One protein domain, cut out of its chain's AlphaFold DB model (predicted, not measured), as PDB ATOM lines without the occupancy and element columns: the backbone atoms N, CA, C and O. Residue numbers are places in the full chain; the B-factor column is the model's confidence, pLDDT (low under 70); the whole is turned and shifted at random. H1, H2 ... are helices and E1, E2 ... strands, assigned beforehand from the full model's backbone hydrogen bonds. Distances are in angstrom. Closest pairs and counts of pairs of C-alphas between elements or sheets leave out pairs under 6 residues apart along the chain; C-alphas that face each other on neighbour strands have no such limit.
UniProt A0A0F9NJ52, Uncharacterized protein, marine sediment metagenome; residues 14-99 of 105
ATOM      1  N   LYS A  14     -50.355  36.196 -30.521       96.19
ATOM      2  CA  LYS A  14     -48.930  35.865 -30.663       96.19
ATOM      3  C   LYS A  14     -48.054  37.117 -30.607       96.19
ATOM      4  O   LYS A  14     -47.075  37.120 -29.871       96.19
ATOM      5  N   GLU A  15     -48.416  38.170 -31.338       96.19
ATOM      6  CA  GLU A  15     -47.702  39.454 -31.295       96.19
ATOM      7  C   GLU A  15     -47.760  40.084 -29.899       96.19
ATOM      8  O   GLU A  15     -46.744  40.576 -29.416       96.19
ATOM      9  N   VAL A  16     -48.914  40.018 -29.221       97.25
ATOM     10  CA  VAL A  16     -49.045  40.514 -27.841       97.25
ATOM     11  C   VAL A  16     -48.149  39.725 -26.888       97.25
ATOM     12  O   VAL A  16     -47.431  40.335 -26.103       97.25
ATOM     13  N   ARG A  17     -48.122  38.386 -26.980       98.31
ATOM     14  CA  ARG A  17     -47.207  37.554 -26.175       98.31
ATOM     15  C   ARG A  17     -45.743  37.883 -26.434       98.31
ATOM     16  O   ARG A  17     -44.978  37.973 -25.484       98.31
ATOM     17  N   PHE A  18     -45.357  38.061 -27.695       97.88
ATOM     18  CA  PHE A  18     -43.986  38.419 -28.048       97.88
ATOM     19  C   PHE A  18     -43.586  39.764 -27.431       97.88
ATOM     20  O   PHE A  18     -42.558  39.848 -26.765       97.88
ATOM     21  N   PHE A  19     -44.431  40.786 -27.590       97.44
ATOM     22  CA  PHE A  19     -44.197  42.103 -27.005       97.44
ATOM     23  C   PHE A  19     -44.127  42.042 -25.475       97.44
ATOM     24  O   PHE A  19     -43.151  42.499 -24.888       97.44
ATOM     25  N   PHE A  20     -45.101  41.399 -24.832       98.38
ATOM     26  CA  PHE A  20     -45.117  41.198 -23.385       98.38
ATOM     27  C   PHE A  20     -43.827  40.539 -22.879       98.38
ATOM     28  O   PHE A  20     -43.182  41.081 -21.987       98.38
ATOM     29  N   ASN A  21     -43.414  39.427 -23.498       98.12
ATOM     30  CA  ASN A  21     -42.199  38.704 -23.120       98.12
ATOM     31  C   ASN A  21     -40.942  39.571 -23.262       98.12
ATOM     32  O   ASN A  21     -40.067  39.506 -22.405       98.12
ATOM     33  N   SER A  22     -40.856  40.394 -24.316       97.56
ATOM     34  CA  SER A  22     -39.721  41.308 -24.486       97.56
ATOM     35  C   SER A  22     -39.642  42.349 -23.366       97.56
ATOM     36  O   SER A  22     -38.568  42.560 -22.816       97.56
ATOM     37  N   VAL A  23     -40.781  42.924 -22.962       97.69
ATOM     38  CA  VAL A  23     -40.835  43.938 -21.899       97.69
ATOM     39  C   VAL A  23     -40.447  43.337 -20.548       97.69
ATOM     40  O   VAL A  23     -39.588  43.879 -19.863       97.69
ATOM     41  N   ILE A  24     -41.039  42.205 -20.152       97.38
ATOM     42  CA  ILE A  24     -40.740  41.612 -18.835       97.38
ATOM     43  C   ILE A  24     -39.309  41.067 -18.752       97.38
ATOM     44  O   ILE A  24     -38.707  41.116 -17.681       97.38
ATOM     45  N   SER A  25     -38.751  40.606 -19.881       96.88
ATOM     46  CA  SER A  25     -37.355  40.173 -19.974       96.88
ATOM     47  C   SER A  25     -36.399  41.345 -19.773       96.88
ATOM     48  O   SER A  25     -35.446  41.206 -19.016       96.88
ATOM     49  N   GLU A  26     -36.661  42.490 -20.410       96.19
ATOM     50  CA  GLU A  26     -35.854  43.708 -20.246       96.19
ATOM     51  C   GLU A  26     -35.915  44.236 -18.805       96.19
ATOM     52  O   GLU A  26     -34.917  44.668 -18.235       96.19
ATOM     53  N   LEU A  27     -37.089  44.152 -18.177       95.56
ATOM     54  CA  LEU A  27     -37.286  44.568 -16.789       95.56
ATOM     55  C   LEU A  27     -36.732  43.578 -15.753       95.56
ATOM     56  O   LEU A  27     -36.648  43.931 -14.576       95.56
ATOM     57  N   GLY A  28     -36.413  42.343 -16.149       96.56
ATOM     58  CA  GLY A  28     -36.001  41.282 -15.228       96.56
ATOM     59  C   GLY A  28     -37.085  40.883 -14.218       96.56
ATOM     60  O   GLY A  28     -36.760  40.567 -13.073       96.56
ATOM     61  N   ILE A  29     -38.365  40.919 -14.608       95.38
ATOM     62  CA  ILE A  29     -39.503  40.552 -13.743       95.38
ATOM     63  C   ILE A  29     -40.200  39.278 -14.231       95.38
ATOM     64  O   ILE A  29     -40.258  39.009 -15.430       95.38
ATOM     65  N   ASP A  30     -40.776  38.515 -13.301       95.81
ATOM     66  CA  ASP A  30     -41.599  37.340 -13.610       95.81
ATOM     67  C   ASP A  30     -43.088  37.697 -13.522       95.81
ATOM     68  O   ASP A  30     -43.631  37.942 -12.442       95.81
ATOM     69  N   LEU A  31     -43.742  37.758 -14.682       96.50
ATOM     70  CA  LEU A  31     -45.174  37.991 -14.822       96.50
ATOM     71  C   LEU A  31     -45.749  37.056 -15.883       96.50
ATOM     72  O   LEU A  31     -45.146  36.819 -16.929       96.50
ATOM     73  N   LYS A  32     -46.976  36.588 -15.660       97.88
ATOM     74  CA  LYS A  32     -47.704  35.763 -16.633       97.88
ATOM     75  C   LYS A  32     -48.680  36.599 -17.457       97.88
ATOM     76  O   LYS A  32     -49.276  37.550 -16.959       97.88
ATOM     77  N   LEU A  33     -48.907  36.188 -18.703       98.06
ATOM     78  CA  LEU A  33     -49.917  36.774 -19.586       98.06
ATOM     79  C   LEU A  33     -50.967  35.735 -19.993       98.06
ATOM     80  O   LEU A  33     -50.658  34.707 -20.612       98.06
ATOM     81  N   GLU A  34     -52.229  36.065 -19.748       98.06
ATOM     82  CA  GLU A  34     -53.401  35.311 -20.190       98.06
ATOM     83  C   GLU A  34     -54.357  36.207 -20.994       98.06
ATOM     84  O   GLU A  34     -54.302  37.434 -20.930       98.06
ATOM     85  N   PHE A  35     -55.247  35.584 -21.767       97.44
ATOM     86  CA  PHE A  35     -56.281  36.287 -22.528       97.44
ATOM     87  C   PHE A  35     -57.655  35.889 -22.014       97.44
ATOM     88  O   PHE A  35     -57.908  34.706 -21.791       97.44
ATOM     89  N   THR A  36     -58.552  36.860 -21.900       95.69
ATOM     90  CA  THR A  36     -59.917  36.675 -21.398       95.69
ATOM     91  C   THR A  36     -60.927  37.324 -22.347       95.69
ATOM     92  O   THR A  36     -60.609  38.346 -22.951       95.69
ATOM     93  N   PRO A  37     -62.142  36.776 -22.524       93.25
ATOM     94  CA  PRO A  37     -63.207  37.479 -23.239       93.25
ATOM     95  C   PRO A  37     -63.814  38.634 -22.423       93.25
ATOM     96  O   PRO A  37     -64.545  39.451 -22.980       93.25
ATOM     97  N   THR A  38     -63.540  38.689 -21.117       90.69
ATOM     98  CA  THR A  38     -64.155  39.629 -20.175       90.69
ATOM     99  C   THR A  38     -63.331  40.907 -20.053       90.69
ATOM    100  O   THR A  38     -62.133  40.846 -19.790       90.69
ATOM    101  N   ALA A  39     -63.984  42.059 -20.191       87.00
ATOM    102  CA  ALA A  39     -63.386  43.360 -19.910       87.00
ATOM    103  C   ALA A  39     -63.438  43.698 -18.402       87.00
ATOM    104  O   ALA A  39     -64.353  43.240 -17.711       87.00
ATOM    105  N   PRO A  40     -62.530  44.549 -17.894       91.19
ATOM    106  CA  PRO A  40     -61.390  45.149 -18.595       91.19
ATOM    107  C   PRO A  40     -60.156  44.228 -18.625       91.19
ATOM    108  O   PRO A  40     -60.093  43.236 -17.897       91.19
ATOM    109  N   SER A  41     -59.159  44.589 -19.442       94.75
ATOM    110  CA  SER A  41     -57.779  44.132 -19.216       94.75
ATOM    111  C   SER A  41     -57.326  44.520 -17.805       94.75
ATOM    112  O   SER A  41     -57.740  45.566 -17.304       94.75
ATOM    113  N   ILE A  42     -56.572  43.646 -17.130       95.38
ATOM    114  CA  ILE A  42     -56.277  43.832 -15.706       95.38
ATOM    115  C   ILE A  42     -55.050  43.069 -15.193       95.38
ATOM    116  O   ILE A  42     -54.855  41.888 -15.488       95.38
ATOM    117  N   TYR A  43     -54.282  43.714 -14.320       95.06
ATOM    118  CA  TYR A  43     -53.272  43.097 -13.464       95.06
ATOM    119  C   TYR A  43     -53.859  42.461 -12.189       95.06
ATOM    120  O   TYR A  43     -54.629  43.080 -11.451       95.06
ATOM    121  N   LEU A  44     -53.441  41.226 -11.886       93.44
ATOM    122  CA  LEU A  44     -53.913  40.417 -10.750       93.44
ATOM    123  C   LEU A  44     -52.802  39.991  -9.773       93.44
ATOM    124  O   LEU A  44     -53.017  39.120  -8.935       93.44
ATOM    125  N   GLY A  45     -51.626  40.620  -9.820       91.81
ATOM    126  CA  GLY A  45     -50.548  40.396  -8.849       91.81
ATOM    127  C   GLY A  45     -49.399  39.525  -9.357       91.81
ATOM    128  O   GLY A  45     -48.255  39.921  -9.199       91.81
ATOM    129  N   ASP A  46     -49.670  38.369  -9.955       93.56
ATOM    130  CA  ASP A  46     -48.650  37.528 -10.615       93.56
ATOM    131  C   ASP A  46     -48.871  37.433 -12.133       93.56
ATOM    132  O   ASP A  46     -48.065  36.861 -12.871       93.56
ATOM    133  N   LYS A  47     -49.986  37.990 -12.611       95.56
ATOM    134  CA  LYS A  47     -50.386  37.914 -14.007       95.56
ATOM    135  C   LYS A  47     -51.165  39.125 -14.482       95.56
ATOM    136  O   LYS A  47     -51.767  39.851 -13.691       95.56
ATOM    137  N   ILE A  48     -51.193  39.274 -15.797       96.31
ATOM    138  CA  ILE A  48     -52.014  40.224 -16.535       96.31
ATOM    139  C   ILE A  48     -53.006  39.435 -17.388       96.31
ATOM    140  O   ILE A  48     -52.639  38.475 -18.072       96.31
ATOM    141  N   LEU A  49     -54.269  39.850 -17.347       97.31
ATOM    142  CA  LEU A  49     -55.312  39.391 -18.252       97.31
ATOM    143  C   LEU A  49     -55.534  40.459 -19.320       97.31
ATOM    144  O   LEU A  49     -55.864  41.591 -18.983       97.31
ATOM    145  N   ILE A  50     -55.401  40.098 -20.596       97.44
ATOM    146  CA  ILE A  50     -55.769  40.978 -21.709       97.44
ATOM    147  C   ILE A  50     -57.141  40.581 -22.253       97.44
ATOM    148  O   ILE A  50     -57.356  39.432 -22.660       97.44
ATOM    149  N   CYS A  51     -58.065  41.539 -22.280       96.25
ATOM    150  CA  CYS A  51     -59.371  41.375 -22.898       96.25
ATOM    151  C   CYS A  51     -59.204  41.174 -24.408       96.25
ATOM    152  O   CYS A  51     -58.580  41.975 -25.100       96.25
ATOM    153  N   THR A  52     -59.789  40.115 -24.967       94.44
ATOM    154  CA  THR A  52     -59.663  39.827 -26.402       94.44
ATOM    155  C   THR A  52     -60.330  40.874 -27.287       94.44
ATOM    156  O   THR A  52     -60.022  40.923 -28.471       94.44
ATOM    157  N   GLN A  53     -61.230  41.699 -26.740       91.81
ATOM    158  CA  GLN A  53     -61.827  42.813 -27.477       91.81
ATOM    159  C   GLN A  53     -60.819  43.939 -27.733       91.81
ATOM    160  O   GLN A  53     -60.881  44.532 -28.807       91.81
ATOM    161  N   ASP A  54     -59.858  44.158 -26.824       91.06
ATOM    162  CA  ASP A  54     -58.792  45.157 -27.001       91.06
ATOM    163  C   ASP A  54     -57.918  44.825 -28.223       91.06
ATOM    164  O   ASP A  54     -57.356  45.711 -28.851       91.06
ATOM    165  N   LEU A  55     -57.838  43.551 -28.632       91.88
ATOM    166  CA  LEU A  55     -57.065  43.135 -29.811       91.88
ATOM    167  C   LEU A  55     -57.610  43.698 -31.131       91.88
ATOM    168  O   LEU A  55     -56.907  43.648 -32.138       91.88
ATOM    169  N   ASN A  56     -58.844  44.205 -31.142       89.62
ATOM    170  CA  ASN A  56     -59.428  44.848 -32.316       89.62
ATOM    171  C   ASN A  56     -58.964  46.305 -32.481       89.62
ATOM    172  O   ASN A  56     -59.202  46.891 -33.538       89.62
ATOM    173  N   ASP A  57     -58.306  46.887 -31.476       89.56
ATOM    174  CA  ASP A  57     -57.764  48.242 -31.541       89.56
ATOM    175  C   ASP A  57     -56.468  48.312 -32.366       89.56
ATOM    176  O   ASP A  57     -55.885  47.308 -32.787       89.56
ATOM    177  N   TYR A  58     -56.000  49.537 -32.611       90.69
ATOM    178  CA  TYR A  58     -54.711  49.793 -33.251       90.69
ATOM    179  C   TYR A  58     -53.543  49.198 -32.443       90.69
ATOM    180  O   TYR A  58     -53.552  49.244 -31.212       90.69
ATOM    181  N   LYS A  59     -52.475  48.729 -33.116       91.00
ATOM    182  CA  LYS A  59     -51.305  48.090 -32.465       91.00
ATOM    183  C   LYS A  59     -50.748  48.917 -31.313       91.00
ATOM    184  O   LYS A  59     -50.375  48.358 -30.288       91.00
ATOM    185  N   TRP A  60     -50.670  50.235 -31.485       91.94
ATOM    186  CA  TRP A  60     -50.136  51.124 -30.457       91.94
ATOM    187  C   TRP A  60     -51.001  51.108 -29.186       91.94
ATOM    188  O   TRP A  60     -50.452  51.094 -28.090       91.94
ATOM    189  N   ALA A  61     -52.328  51.032 -29.316       93.81
ATOM    190  CA  ALA A  61     -53.248  51.001 -28.181       93.81
ATOM    191  C   ALA A  61     -53.166  49.660 -27.443       93.81
ATOM    192  O   ALA A  61     -53.132  49.626 -26.216       93.81
ATOM    193  N   VAL A  62     -53.034  48.553 -28.181       95.12
ATOM    194  CA  VAL A  62     -52.815  47.227 -27.578       95.12
ATOM    195  C   VAL A  62     -51.495  47.186 -26.804       95.12
ATOM    196  O   VAL A  62     -51.451  46.672 -25.688       95.12
ATOM    197  N   LYS A  63     -50.417  47.746 -27.370       95.94
ATOM    198  CA  LYS A  63     -49.124  47.848 -26.680       95.94
ATOM    199  C   LYS A  63     -49.210  48.723 -25.434       95.94
ATOM    200  O   LYS A  63     -48.753  48.290 -24.381       95.94
ATOM    201  N   GLU A  64     -49.812  49.907 -25.535       97.06
ATOM    202  CA  GLU A  64     -50.035  50.792 -24.387       97.06
ATOM    203  C   GLU A  64     -50.774  50.060 -23.269       97.06
ATOM    204  O   GLU A  64     -50.309  50.092 -22.134       97.06
ATOM    205  N   ARG A  65     -51.826  49.298 -23.592       97.00
ATOM    206  CA  ARG A  65     -52.570  48.502 -22.609       97.00
ATOM    207  C   ARG A  65     -51.698  47.478 -21.893       97.00
ATOM    208  O   ARG A  65     -51.784  47.329 -20.681       97.00
ATOM    209  N   VAL A  66     -50.839  46.775 -22.628       97.81
ATOM    210  CA  VAL A  66     -49.889  45.828 -22.022       97.81
ATOM    211  C   VAL A  66     -48.955  46.556 -21.054       97.81
ATOM    212  O   VAL A  66     -48.774  46.099 -19.928       97.81
ATOM    213  N   LEU A  67     -48.399  47.701 -21.456       98.12
ATOM    214  CA  LEU A  67     -47.503  48.498 -20.610       98.12
ATOM    215  C   LEU A  67     -48.226  49.084 -19.389       98.12
ATOM    216  O   LEU A  67     -47.662  49.102 -18.297       98.12
ATOM    217  N   HIS A  68     -49.481  49.507 -19.554       97.62
ATOM    218  CA  HIS A  68     -50.357  49.962 -18.480       97.62
ATOM    219  C   HIS A  68     -50.500  48.887 -17.405       97.62
ATOM    220  O   HIS A  68     -50.294  49.156 -16.221       97.62
ATOM    221  N   GLU A  69     -50.837  47.661 -17.804       97.50
ATOM    222  CA  GLU A  69     -51.031  46.572 -16.851       97.50
ATOM    223  C   GLU A  69     -49.714  46.121 -16.205       97.50
ATOM    224  O   GLU A  69     -49.693  45.799 -15.019       97.50
ATOM    225  N   ILE A  70     -48.591  46.169 -16.933       97.31
ATOM    226  CA  ILE A  70     -47.260  45.925 -16.355       97.31
ATOM    227  C   ILE A  70     -46.914  46.998 -15.318       97.31
ATOM    228  O   ILE A  70     -46.367  46.670 -14.268       97.31
ATOM    229  N   ALA A  71     -47.264  48.268 -15.540       97.19
ATOM    230  CA  ALA A  71     -46.957  49.341 -14.595       97.19
ATOM    231  C   ALA A  71     -47.607  49.136 -13.211       97.19
ATOM    232  O   ALA A  71     -47.010  49.502 -12.195       97.19
ATOM    233  N   HIS A  72     -48.773  48.478 -13.134       96.44
ATOM    234  CA  HIS A  72     -49.400  48.105 -11.854       96.44
ATOM    235  C   HIS A  72     -48.553  47.144 -11.013       96.44
ATOM    236  O   HIS A  72     -48.730  47.097  -9.794       96.44
ATOM    237  N   HIS A  73     -47.612  46.413 -11.617       95.44
ATOM    238  CA  HIS A  73     -46.680  45.555 -10.886       95.44
ATOM    239  C   HIS A  73     -45.837  46.328  -9.866       95.44
ATOM    240  O   HIS A  73     -45.540  45.808  -8.790       95.44
ATOM    241  N   PHE A  74     -45.507  47.582 -10.174       93.38
ATOM    242  CA  PHE A  74     -44.623  48.414  -9.361       93.38
ATOM    243  C   PHE A  74     -45.351  49.211  -8.273       93.38
ATOM    244  O   PHE A  74     -44.698  49.816  -7.420       93.38
ATOM    245  N   GLU A  75     -46.688  49.238  -8.275       91.50
ATOM    246  CA  GLU A  75     -47.458  50.043  -7.328       91.50
ATOM    247  C   GLU A  75     -47.865  49.275  -6.064       91.50
ATOM    248  O   GLU A  75     -48.333  48.131  -6.096       91.50
ATOM    249  N   LYS A  76     -47.736  49.947  -4.915       78.88
ATOM    250  CA  LYS A  76     -48.181  49.428  -3.622       78.88
ATOM    251  C   LYS A  76     -49.672  49.720  -3.460       78.88
ATOM    252  O   LYS A  76     -50.105  50.858  -3.573       78.88
ATOM    253  N   GLY A  77     -50.459  48.685  -3.166       69.94
ATOM    254  CA  GLY A  77     -51.919  48.805  -3.060       69.94
ATOM    255  C   GLY A  77     -52.687  48.443  -4.333       69.94
ATOM    256  O   GLY A  77     -53.879  48.714  -4.372       69.94
ATOM    257  N   LYS A  78     -52.005  47.821  -5.318       66.44
ATOM    258  CA  LYS A  78     -52.516  47.058  -6.479       66.44
ATOM    259  C   LYS A  78     -53.907  47.507  -6.965       66.44
ATOM    260  O   LYS A  78     -54.901  47.126  -6.351       66.44
ATOM    261  N   ARG A  79     -53.958  48.189  -8.125       73.31
ATOM    262  CA  ARG A  79     -55.132  48.778  -8.832       73.31
ATOM    263  C   ARG A  79     -55.307  50.295  -8.701       73.31
ATOM    264  O   ARG A  79     -56.262  50.835  -9.252       73.31
ATOM    265  N   THR A  80     -54.409  50.996  -8.020       85.75
ATOM    266  CA  THR A  80     -54.389  52.466  -7.998       85.75
ATOM    267  C   THR A  80     -53.277  53.004  -8.895       85.75
ATOM    268  O   THR A  80     -52.240  52.369  -9.071       85.75
ATOM    269  N   HIS A  81     -53.478  54.194  -9.461       93.06
ATOM    270  CA  HIS A  81     -52.443  54.903 -10.219       93.06
ATOM    271  C   HIS A  81     -51.688  55.856  -9.292       93.06
ATOM    272  O   HIS A  81     -51.931  57.059  -9.261       93.06
ATOM    273  N   GLY A  82     -50.817  55.290  -8.457       91.06
ATOM    274  CA  GLY A  82     -49.960  56.052  -7.554       91.06
ATOM    275  C   GLY A  82     -48.677  56.562  -8.217       91.06
ATOM    276  O   GLY A  82     -48.459  56.466  -9.427       91.06
ATOM    277  N   LYS A  83     -47.779  57.117  -7.398       92.06
ATOM    278  CA  LYS A  83     -46.496  57.656  -7.872       92.06
ATOM    279  C   LYS A  83     -45.605  56.578  -8.505       92.06
ATOM    280  O   LYS A  83     -44.895  56.880  -9.464       92.06
ATOM    281  N   ASN A  84     -45.610  55.353  -7.978       93.50
ATOM    282  CA  ASN A  84     -44.759  54.277  -8.493       93.50
ATOM    283  C   ASN A  84     -45.308  53.747  -9.819       93.50
ATOM    284  O   ASN A  84     -44.525  53.508 -10.737       93.50
ATOM    285  N   TYR A  85     -46.637  53.673  -9.937       95.75
ATOM    286  CA  TYR A  85     -47.329  53.393 -11.188       95.75
ATOM    287  C   TYR A  85     -46.918  54.395 -12.271       95.75
ATOM    288  O   TYR A  85     -46.355  53.993 -13.284       95.75
ATOM    289  N   TYR A  86     -47.126  55.702 -12.055       95.62
ATOM    290  CA  TYR A  86     -46.850  56.701 -13.095       95.62
ATOM    291  C   TYR A  86     -45.369  56.758 -13.474       95.62
ATOM    292  O   TYR A  86     -45.047  56.899 -14.653       95.62
ATOM    293  N   ARG A  87     -44.462  56.599 -12.499       94.94
ATOM    294  CA  ARG A  87     -43.020  56.538 -12.766       94.94
ATOM    295  C   ARG A  87     -42.665  55.361 -13.678       94.94
ATOM    296  O   ARG A  87     -41.922  55.554 -14.635       94.94
ATOM    297  N   ALA A  88     -43.181  54.167 -13.386       95.25
ATOM    298  CA  ALA A  88     -42.945  52.987 -14.214       95.25
ATOM    299  C   ALA A  88     -43.607  53.129 -15.592       95.25
ATOM    300  O   ALA A  88     -42.978  52.866 -16.611       95.25
ATOM    301  N   TYR A  89     -44.848  53.606 -15.627       96.94
ATOM    302  CA  TYR A  89     -45.633  53.749 -16.845       96.94
ATOM    303  C   TYR A  89     -44.990  54.712 -17.853       96.94
ATOM    304  O   TYR A  89     -44.815  54.353 -19.014       96.94
ATOM    305  N   VAL A  90     -44.556  55.901 -17.415       96.00
ATOM    306  CA  VAL A  90     -43.873  56.867 -18.295       96.00
ATOM    307  C   VAL A  90     -42.567  56.292 -18.843       96.00
ATOM    308  O   VAL A  90     -42.304  56.428 -20.035       96.00
ATOM    309  N   LYS A  91     -41.779  55.611 -17.999       95.31
ATOM    310  CA  LYS A  91     -40.540  54.950 -18.427       95.31
ATOM    311  C   LYS A  91     -40.819  53.899 -19.509       95.31
ATOM    312  O   LYS A  91     -40.206  53.934 -20.569       95.31
ATOM    313  N   LEU A  92     -41.804  53.032 -19.271       96.94
ATOM    314  CA  LEU A  92     -42.225  51.994 -20.211       96.94
ATOM    315  C   LEU A  92     -42.687  52.563 -21.557       96.94
ATOM    316  O   LEU A  92     -42.310  52.051 -22.609       96.94
ATOM    317  N   LEU A  93     -43.495  53.626 -21.545       96.25
ATOM    318  CA  LEU A  93     -43.893  54.300 -22.782       96.25
ATOM    319  C   LEU A  93     -42.680  54.891 -23.510       96.25
ATOM    320  O   LEU A  93     -42.573  54.762 -24.730       96.25
ATOM    321  N   GLY A  94     -41.762  55.517 -22.775       95.38
ATOM    322  CA  GLY A  94     -40.546  56.077 -23.351       95.38
ATOM    323  C   GLY A  94     -39.731  55.021 -24.092       95.38
ATOM    324  O   GLY A  94     -39.466  55.179 -25.283       95.38
ATOM    325  N   GLU A  95     -39.428  53.915 -23.419       94.88
ATOM    326  CA  GLU A  95     -38.586  52.837 -23.945       94.88
ATOM    327  C   GLU A  95     -39.264  52.065 -25.089       94.88
ATOM    328  O   GLU A  95     -38.672  51.873 -26.150       94.88
ATOM    329  N   PHE A  96     -40.524  51.651 -24.918       95.00
ATOM    330  CA  PHE A  96     -41.153  50.661 -25.805       95.00
ATOM    331  C   PHE A  96     -42.133  51.235 -26.836       95.00
ATOM    332  O   PHE A  96     -42.547  50.510 -27.749       95.00
ATOM    333  N   MET A  97     -42.531  52.506 -26.704       92.25
ATOM    334  CA  MET A  97     -43.487  53.151 -27.615       92.25
ATOM    335  C   MET A  97     -42.884  54.310 -28.400       92.25
ATOM    336  O   MET A  97     -43.206  54.461 -29.578       92.25
ATOM    337  N   VAL A  98     -42.041  55.126 -27.765       86.38
ATOM    338  CA  VAL A  98     -41.496  56.349 -28.379       86.38
ATOM    339  C   VAL A  98     -40.059  56.157 -28.868       86.38
ATOM    340  O   VAL A  98     -39.675  56.762 -29.864       86.38
ATOM    341  N   GLY A  99     -39.280  55.291 -28.212       70.88
ATOM    342  CA  GLY A  99     -37.860  55.099 -28.510       70.88
ATOM    343  C   GLY A  99     -36.951  56.086 -27.776       70.88
ATOM    344  O   GLY A  99     -35.881  56.425 -28.278       70.88
TER     345      GLY A  99
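This is residues 14 to 99 of the 105 residues of an uncharacterized protein of marine sediment metagenome (UniProt A0A0F9NJ52). H2 runs through the middle, H3 folds back along it as a helical hairpin, H1 packs on its first half, and a small sheet of E1 and E2 lies alongside H1 and H2. The 86 printed residues hold H1, E1, E2, H2 and H3 in that order, mostly helix, the strands parallel. The whole is compact: radius of gyration of the C-alphas 11.9 A, spans 30 by 29 by 20 A.

H1, residues 14 to 27, touches H2, residues 59 to 74, with residues 16 to 20 alone; the closest C-alphas, Phe 20 and Val 66, are 6.8 A apart. E1, residues 32 to 36, and E2, residues 47 to 51, are parallel neighbours, with N 34 and O 48 within hydrogen-bond range at 3.0 A. H2 and H3, residues 83 to 98, form a hairpin, closest at C-alphas Ala 71 and Tyr 89, 5.1 A. O i to N i+4 pairs are within hydrogen-bond range throughout H1, 9 of 12 in H2 and 11 of 12 in H3.

H1 spans 20.1 A from C-alpha 14 at (-48.930, 35.865, -30.663), H2 24.1 A, and H3 21.1 A to C-alpha 98 at (-41.496, 56.349, -28.379).

The printed part has no cut. Residues 77 to 78 have pLDDT under 70.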